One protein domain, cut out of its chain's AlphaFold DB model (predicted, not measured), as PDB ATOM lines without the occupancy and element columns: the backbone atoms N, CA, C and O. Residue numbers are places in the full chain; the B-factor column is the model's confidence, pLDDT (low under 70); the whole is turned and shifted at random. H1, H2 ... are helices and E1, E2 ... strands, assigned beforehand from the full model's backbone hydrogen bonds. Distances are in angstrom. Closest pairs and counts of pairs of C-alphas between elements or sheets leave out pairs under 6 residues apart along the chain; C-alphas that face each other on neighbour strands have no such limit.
ATOM      1  N   TYR A   4      28.229  11.534  47.168       97.19
ATOM      2  CA  TYR A   4      27.235  12.557  46.864       97.19
ATOM      3  C   TYR A   4      26.757  13.244  48.131       97.19
ATOM      4  O   TYR A   4      26.342  12.568  49.072       97.19
ATOM      5  N   ALA A   5      26.805  14.571  48.145       97.56
ATOM      6  CA  ALA A   5      26.137  15.385  49.145       97.56
ATOM      7  C   ALA A   5      24.680  15.581  48.724       97.56
ATOM      8  O   ALA A   5      24.412  16.048  47.614       97.56
ATOM      9  N   TYR A   6      23.743  15.241  49.604       97.12
ATOM     10  CA  TYR A   6      22.330  15.536  49.391       97.12
ATOM     11  C   TYR A   6      21.595  15.734  50.718       97.12
ATOM     12  O   TYR A   6      21.721  14.910  51.626       97.12
ATOM     13  N   LYS A   7      20.848  16.839  50.855       95.94
ATOM     14  CA  LYS A   7      20.037  17.176  52.046       95.94
ATOM     15  C   LYS A   7      20.798  16.997  53.375       95.94
ATOM     16  O   LYS A   7      20.299  16.401  54.326       95.94
ATOM     17  N   GLY A   8      22.039  17.490  53.421       95.19
ATOM     18  CA  GLY A   8      22.896  17.453  54.615       95.19
ATOM     19  C   GLY A   8      23.529  16.092  54.936       95.19
ATOM     20  O   GLY A   8      24.174  15.956  55.972       95.19
ATOM     21  N   GLN A   9      23.373  15.093  54.066       96.88
ATOM     22  CA  GLN A   9      23.956  13.760  54.221       96.88
ATOM     23  C   GLN A   9      24.916  13.434  53.076       96.88
ATOM     24  O   GLN A   9      24.880  14.054  52.013       96.88
ATOM     25  N   THR A  10      25.797  12.457  53.308       97.38
ATOM     26  CA  THR A  10      26.716  11.929  52.293       97.38
ATOM     27  C   THR A  10      26.345  10.496  51.948       97.38
ATOM     28  O   THR A  10      26.274   9.647  52.833       97.38
ATOM     29  N   TYR A  11      26.186  10.216  50.659       97.44
ATOM     30  CA  TYR A  11      25.770   8.915  50.147       97.44
ATOM     31  C   TYR A  11      26.875   8.250  49.324       97.44
ATOM     32  O   TYR A  11      27.690   8.913  48.668       97.44
ATOM     33  N   SER A  12      26.913   6.916  49.349       97.00
ATOM     34  CA  SER A  12      27.511   6.155  48.247       97.00
ATOM     35  C   SER A  12      26.589   6.219  47.013       97.00
ATOM     36  O   SER A  12      25.419   6.573  47.159       97.00
ATOM     37  N   PRO A  13      27.062   5.882  45.797       96.88
ATOM     38  CA  PRO A  13      26.214   5.914  44.603       96.88
ATOM     39  C   PRO A  13      24.940   5.064  44.740       96.88
ATOM     40  O   PRO A  13      23.864   5.513  44.365       96.88
ATOM     41  N   GLY A  14      25.053   3.862  45.318       96.88
ATOM     42  CA  GLY A  14      23.905   2.977  45.537       96.88
ATOM     43  C   GLY A  14      22.929   3.533  46.574       96.88
ATOM     44  O   GLY A  14      21.730   3.586  46.314       96.88
ATOM     45  N   ASP A  15      23.441   4.024  47.707       97.69
ATOM     46  CA  ASP A  15      22.589   4.593  48.763       97.69
ATOM     47  C   ASP A  15      21.855   5.851  48.285       97.69
ATOM     48  O   ASP A  15      20.713   6.084  48.676       97.69
ATOM     49  N   LEU A  16      22.486   6.653  47.417       98.00
ATOM     50  CA  LEU A  16      21.834   7.814  46.817       98.00
ATOM     51  C   LEU A  16      20.649   7.382  45.953       98.00
ATOM     52  O   LEU A  16      19.578   7.971  46.058       98.00
ATOM     53  N   ILE A  17      20.829   6.364  45.108       98.12
ATOM     54  CA  ILE A  17      19.756   5.855  44.246       98.12
ATOM     55  C   ILE A  17      18.592   5.341  45.100       98.12
ATOM     56  O   ILE A  17      17.445   5.684  44.824       98.12
ATOM     57  N   GLU A  18      18.863   4.585  46.165       98.38
ATOM     58  CA  GLU A  18      17.809   4.139  47.084       98.38
ATOM     59  C   GLU A  18      17.100   5.313  47.766       98.38
ATOM     60  O   GLU A  18      15.874   5.301  47.889       98.38
ATOM     61  N   GLN A  19      17.841   6.351  48.164       98.00
ATOM     62  CA  GLN A  19      17.247   7.553  48.744       98.00
ATOM     63  C   GLN A  19      16.345   8.281  47.735       98.00
ATOM     64  O   GLN A  19      15.226   8.645  48.087       98.00
ATOM     65  N   LEU A  20      16.778   8.440  46.482       97.50
ATOM     66  CA  LEU A  20      15.972   9.062  45.423       97.50
ATOM     67  C   LEU A  20      14.718   8.240  45.097       97.50
ATOM     68  O   LEU A  20      13.647   8.807  44.894       97.50
ATOM     69  N   ILE A  21      14.811   6.906  45.106       98.00
ATOM     70  CA  ILE A  21      13.644   6.024  44.948       98.00
ATOM     71  C   ILE A  21      12.675   6.200  46.118       98.00
ATOM     72  O   ILE A  21      11.466   6.303  45.917       98.00
ATOM     73  N   ARG A  22      13.193   6.250  47.348       97.75
ATOM     74  CA  ARG A  22      12.388   6.435  48.562       97.75
ATOM     75  C   ARG A  22      11.647   7.772  48.569       97.75
ATOM     76  O   ARG A  22      10.533   7.835  49.082       97.75
ATOM     77  N   GLU A  23      12.262   8.818  48.032       96.12
ATOM     78  CA  GLU A  23      11.660  10.149  47.901       96.12
ATOM     79  C   GLU A  23      10.693  10.264  46.713       96.12
ATOM     80  O   GLU A  23       9.936  11.226  46.642       96.12
ATOM     81  N   GLY A  24      10.662   9.268  45.821       96.25
ATOM     82  CA  GLY A  24       9.817   9.269  44.624       96.25
ATOM     83  C   GLY A  24      10.414  10.021  43.431       96.25
ATOM     84  O   GLY A  24       9.757  10.129  42.401       96.25
ATOM     85  N   GLU A  25      11.657  10.489  43.546       95.50
ATOM     86  CA  GLU A  25      12.393  11.200  42.491       95.50
ATOM     87  C   GLU A  25      12.918  10.245  41.405       95.50
ATOM     88  O   GLU A  25      13.090  10.626  40.247       95.50
ATOM     89  N   ALA A  26      13.167   8.979  41.762       96.75
ATOM     90  CA  ALA A  26      13.614   7.937  40.841       96.75
ATOM     91  C   ALA A  26      12.688   6.712  40.869       96.75
ATOM     92  O   ALA A  26      12.129   6.340  41.901       96.75
ATOM     93  N   SER A  27      12.559   6.026  39.731       95.88
ATOM     94  CA  SER A  27      11.824   4.756  39.675       95.88
ATOM     95  C   SER A  27      12.663   3.589  40.227       95.88
ATOM     96  O   SER A  27      13.892   3.627  40.136       95.88
ATOM     97  N   PRO A  28      12.044   2.488  40.703       96.75
ATOM     98  CA  PRO A  28      12.771   1.290  41.139       96.75
ATOM     99  C   PRO A  28      13.739   0.696  40.100       96.75
ATOM    100  O   PRO A  28      14.673  -0.012  40.477       96.75
ATOM    101  N   GLY A  29      13.537   0.980  38.806       95.50
ATOM    102  CA  GLY A  29      14.430   0.559  37.721       95.50
ATOM    103  C   GLY A  29      15.809   1.231  37.747       95.50
ATOM    104  O   GLY A  29      16.749   0.710  37.152       95.50
ATOM    105  N   ALA A  30      15.965   2.330  38.491       96.69
ATOM    106  CA  ALA A  30      17.226   3.058  38.627       96.69
ATOM    107  C   ALA A  30      18.337   2.251  39.327       96.69
ATOM    108  O   ALA A  30      19.511   2.569  39.170       96.69
ATOM    109  N   ARG A  31      18.007   1.173  40.055       96.25
ATOM    110  CA  ARG A  31      18.984   0.327  40.777       96.25
ATOM    111  C   ARG A  31      20.041  -0.331  39.884       96.25
ATOM    112  O   ARG A  31      21.091  -0.724  40.379       96.25
ATOM    113  N   GLY A  32      19.761  -0.478  38.590       94.50
ATOM    114  CA  GLY A  32      20.711  -1.010  37.605       94.50
ATOM    115  C   GLY A  32      21.556   0.056  36.906       94.50
ATOM    116  O   GLY A  32      22.337  -0.281  36.020       94.50
ATOM    117  N   MET A  33      21.375   1.331  37.251       96.19
ATOM    118  CA  MET A  33      21.984   2.466  36.565       96.19
ATOM    119  C   MET A  33      23.101   3.097  37.394       96.19
ATOM    120  O   MET A  33      23.194   2.904  38.607       96.19
ATOM    121  N   SER A  34      23.954   3.886  36.738       96.31
ATOM    122  CA  SER A  34      24.903   4.728  37.458       96.31
ATOM    123  C   SER A  34      24.181   5.920  38.098       96.31
ATOM    124  O   SER A  34      23.193   6.422  37.561       96.31
ATOM    125  N   ALA A  35      24.693   6.407  39.231       95.62
ATOM    126  CA  ALA A  35      24.132   7.592  39.878       95.62
ATOM    127  C   ALA A  35      24.163   8.820  38.949       95.62
ATOM    128  O   ALA A  35      23.212   9.588  38.937       95.62
ATOM    129  N   GLU A  36      25.197   8.980  38.117       95.75
ATOM    130  CA  GLU A  36      25.278  10.097  37.166       95.75
ATOM    131  C   GLU A  36      24.201  10.043  36.083       95.75
ATOM    132  O   GLU A  36      23.630  11.082  35.757       95.75
ATOM    133  N   ASP A  37      23.884   8.852  35.563       97.00
ATOM    134  CA  ASP A  37      22.820   8.692  34.566       97.00
ATOM    135  C   ASP A  37      21.452   8.999  35.178       97.00
ATOM    136  O   ASP A  37      20.645   9.704  34.575       97.00
ATOM    137  N   VAL A  38      21.203   8.508  36.396       97.12
ATOM    138  CA  VAL A  38      19.959   8.777  37.133       97.12
ATOM    139  C   VAL A  38      19.818  10.274  37.397       97.12
ATOM    140  O   VAL A  38      18.786  10.860  37.073       97.12
ATOM    141  N   LEU A  39      20.865  10.922  37.912       96.81
ATOM    142  CA  LEU A  39      20.867  12.365  38.155       96.81
ATOM    143  C   LEU A  39      20.712  13.165  36.858       96.81
ATOM    144  O   LEU A  39      19.983  14.150  36.837       96.81
ATOM    145  N   GLY A  40      21.350  12.742  35.767       97.06
ATOM    146  CA  GLY A  40      21.191  13.362  34.453       97.06
ATOM    147  C   GLY A  40      19.753  13.286  33.942       97.06
ATOM    148  O   GLY A  40      19.220  14.288  33.470       97.06
ATOM    149  N   GLN A  41      19.095  12.133  34.086       96.50
ATOM    150  CA  GLN A  41      17.696  11.964  33.687       96.50
ATOM    151  C   GLN A  41      16.744  12.806  34.535       96.50
ATOM    152  O   GLN A  41      15.903  13.508  33.976       96.50
ATOM    153  N   ILE A  42      16.896  12.786  35.865       96.62
ATOM    154  CA  ILE A  42      16.062  13.598  36.764       96.62
ATOM    155  C   ILE A  42      16.249  15.084  36.447       96.62
ATOM    156  O   ILE A  42      15.267  15.816  36.335       96.62
ATOM    157  N   ALA A  43      17.491  15.527  36.248       96.56
ATOM    158  CA  ALA A  43      17.782  16.913  35.916       96.56
ATOM    159  C   ALA A  43      17.166  17.327  34.573       96.56
ATOM    160  O   ALA A  43      16.521  18.369  34.496       96.56
ATOM    161  N   ALA A  44      17.285  16.491  33.538       96.12
ATOM    162  CA  ALA A  44      16.710  16.767  32.223       96.12
ATOM    163  C   ALA A  44      15.174  16.844  32.254       96.12
ATOM    164  O   ALA A  44      14.598  17.744  31.649       96.12
ATOM    165  N   VAL A  45      14.509  15.937  32.979       95.50
ATOM    166  CA  VAL A  45      13.039  15.922  33.114       95.50
ATOM    167  C   VAL A  45      12.528  17.154  33.863       95.50
ATOM    168  O   VAL A  45      11.485  17.696  33.503       95.50
ATOM    169  N   ASN A  46      13.266  17.614  34.874       93.31
ATOM    170  CA  ASN A  46      12.866  18.735  35.724       93.31
ATOM    171  C   ASN A  46      13.453  20.091  35.290       93.31
ATOM    172  O   ASN A  46      13.192  21.101  35.939       93.31
ATOM    173  N   GLY A  47      14.252  20.134  34.218       95.12
ATOM    174  CA  GLY A  47      14.927  21.355  33.764       95.12
ATOM    175  C   GLY A  47      15.939  21.914  34.773       95.12
ATOM    176  O   GLY A  47      16.113  23.128  34.856       95.12
ATOM    177  N   ILE A  48      16.578  21.047  35.562       94.44
ATOM    178  CA  ILE A  48      17.549  21.433  36.592       94.44
ATOM    179  C   ILE A  48      18.934  21.569  35.956       94.44
ATOM    180  O   ILE A  48      19.480  20.602  35.426       94.44
ATOM    181  N   ASP A  49      19.532  22.753  36.074       94.44
ATOM    182  CA  ASP A  49      20.965  22.931  35.848       94.44
ATOM    183  C   ASP A  49      21.729  22.475  37.095       94.44
ATOM    184  O   ASP A  49      21.711  23.129  38.141       94.44
ATOM    185  N   ARG A  50      22.374  21.313  36.984       91.81
ATOM    186  CA  ARG A  50      23.062  20.641  38.091       91.81
ATOM    187  C   ARG A  50      24.230  21.455  38.641       91.81
ATOM    188  O   ARG A  50      24.538  21.290  39.814       91.81
ATOM    189  N   ASP A  51      24.841  22.324  37.844       90.12
ATOM    190  CA  ASP A  51      25.990  23.122  38.282       90.12
ATOM    191  C   ASP A  51      25.559  24.433  38.965       90.12
ATOM    192  O   ASP A  51      26.360  25.080  39.643       90.12
ATOM    193  N   ALA A  52      24.285  24.816  38.826       92.75
ATOM    194  CA  ALA A  52      23.724  26.045  39.386       92.75
ATOM    195  C   ALA A  52      22.967  25.841  40.712       92.75
ATOM    196  O   ALA A  52      22.646  26.818  41.390       92.75
ATOM    197  N   VAL A  53      22.661  24.593  41.084       92.12
ATOM    198  CA  VAL A  53      21.898  24.255  42.296       92.12
ATOM    199  C   VAL A  53      22.776  23.627  43.372       92.12
ATOM    200  O   VAL A  53      23.729  22.902  43.094       92.12
ATOM    201  N   ASP A  54      22.438  23.867  44.634       94.50
ATOM    202  CA  ASP A  54      23.180  23.302  45.758       94.50
ATOM    203  C   ASP A  54      22.737  21.876  46.136       94.50
ATOM    204  O   ASP A  54      21.703  21.362  45.703       94.50
ATOM    205  N   SER A  55      23.524  21.256  47.022       93.69
ATOM    206  CA  SER A  55      23.269  19.908  47.551       93.69
ATOM    207  C   SER A  55      22.001  19.770  48.405       93.69
ATOM    208  O   SER A  55      21.616  18.656  48.761       93.69
ATOM    209  N   THR A  56      21.338  20.866  48.775       93.69
ATOM    210  CA  THR A  56      20.042  20.803  49.470       93.69
ATOM    211  C   THR A  56      18.892  20.648  48.483       93.69
ATOM    212  O   THR A  56      17.903  19.988  48.801       93.69
ATOM    213  N   SER A  57      19.068  21.186  47.274       93.06
ATOM    214  CA  SER A  57      18.093  21.149  46.185       93.06
ATOM    215  C   SER A  57      18.271  19.930  45.283       93.06
ATOM    216  O   SER A  57      17.287  19.305  44.892       93.06
ATOM    217  N   PHE A  58      19.511  19.545  44.977       96.19
ATOM    218  CA  PHE A  58      19.801  18.418  44.092       96.19
ATOM    219  C   PHE A  58      21.110  17.722  44.479       96.19
ATOM    220  O   PHE A  58      22.029  18.396  44.934       96.19
ATOM    221  N   PRO A  59      21.247  16.392  44.325       97.12
ATOM    222  CA  PRO A  59      22.473  15.708  44.717       97.12
ATOM    223  C   PRO A  59      23.711  16.232  43.980       97.12
ATOM    224  O   PRO A  59      23.744  16.280  42.750       97.12
ATOM    225  N   GLN A  60      24.752  16.559  44.746       96.44
ATOM    226  CA  GLN A  60      26.028  17.055  44.230       96.44
ATOM    227  C   GLN A  60      27.127  16.028  44.427       96.44
ATOM    228  O   GLN A  60      27.302  15.497  45.527       96.44
ATOM    229  N   ARG A  61      27.900  15.759  43.376       94.38
ATOM    230  CA  ARG A  61      29.062  14.882  43.487       94.38
ATOM    231  C   ARG A  61      30.158  15.584  44.289       94.38
ATOM    232  O   ARG A  61      30.534  16.711  43.990       94.38
ATOM    233  N   ILE A  62      30.703  14.885  45.278       92.69
ATOM    234  CA  ILE A  62      31.863  15.317  46.055       92.69
ATOM    235  C   ILE A  62      32.988  14.287  45.859       92.69
ATOM    236  O   ILE A  62      32.844  13.113  46.208       92.69
ATOM    237  N   GLY A  63      34.102  14.726  45.263       80.94
ATOM    238  CA  GLY A  63      35.295  13.901  45.015       80.94
ATOM    239  C   GLY A  63      35.499  13.382  43.590       80.94
ATOM    240  O   GLY A  63      34.528  12.993  42.888       80.94
TER     241      GLY A  63
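What this domain is: This is residues 4 to 63 of the 63 residues of an uncharacterized protein of Mycolicibacterium aubagnense (UniProt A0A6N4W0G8). A small sheet of three short strands has helix H1 over one face, and H2 and the first residues of H3 pack on H1; a long loop, residues 47 to 59, then returns to the sheet's last strand. The 60 printed residues hold E1, E2, H1, H2, H3 and E3 in that order, a mixed class, with antiparallel sheet order E2, E1, E3. The whole is compact and rounded, with a radius of gyration of the C-alphas of 10.4 A and spans of 27 by 24 by 20 A.

How they stand to each other: E1, residues 4 to 6, and E2, residues 9 to 11, form an antiparallel hairpin at 144 degrees; N 11 and O 4 are 2.8 A apart, within hydrogen-bond range. E3, residues 60 to 62, is antiparallel to E1 at 137 degrees, with N 5 and O 60 at 2.8 A. H1, residues 13 to 23, is on the sheet at a height of 10.0 A, over E2 and along the strands, making two layers, a helix on one face of a sheet. H2, residues 28 to 32, touches H1; their closest C-alphas, of Ile 21 and Pro 28, are 6.1 A apart. H3, residues 35 to 46, touches H1 with residues 35 to 38 alone, closest at the C-alphas of Pro 13 and Ala 35, 5.4 A; they run the same way at a shallow tilt of 34 degrees, only just short of steep. H3 only grazes the sheet, with residues 35 to 39. In H1 and H3 every O i to N i+4 pair is within hydrogen-bond range; in H2 0 of 1 is, and 0 of 2 O i to N i+3 pairs.

Where its parts are: E1 begins at C-alpha 4 (27.235, 12.557, 46.864) and is 6.3 A long; E2 is 6.6 A. H1 is 15.5 A, H2 9.0 A and H3 16.4 A, ending at C-alpha 46 (12.866, 18.735, 35.724). E3 is 6.4 A, ending at C-alpha 62 (31.863, 15.317, 46.055).

The domain as a whole: The C-alphas farthest apart, of Gly 32 and Ala 52, are 27.3 A apart. The link H3 to E3 is long, 13 residues; the other links are tight. The printed part has no cut, and no printed residue is under 70 in pLDDT.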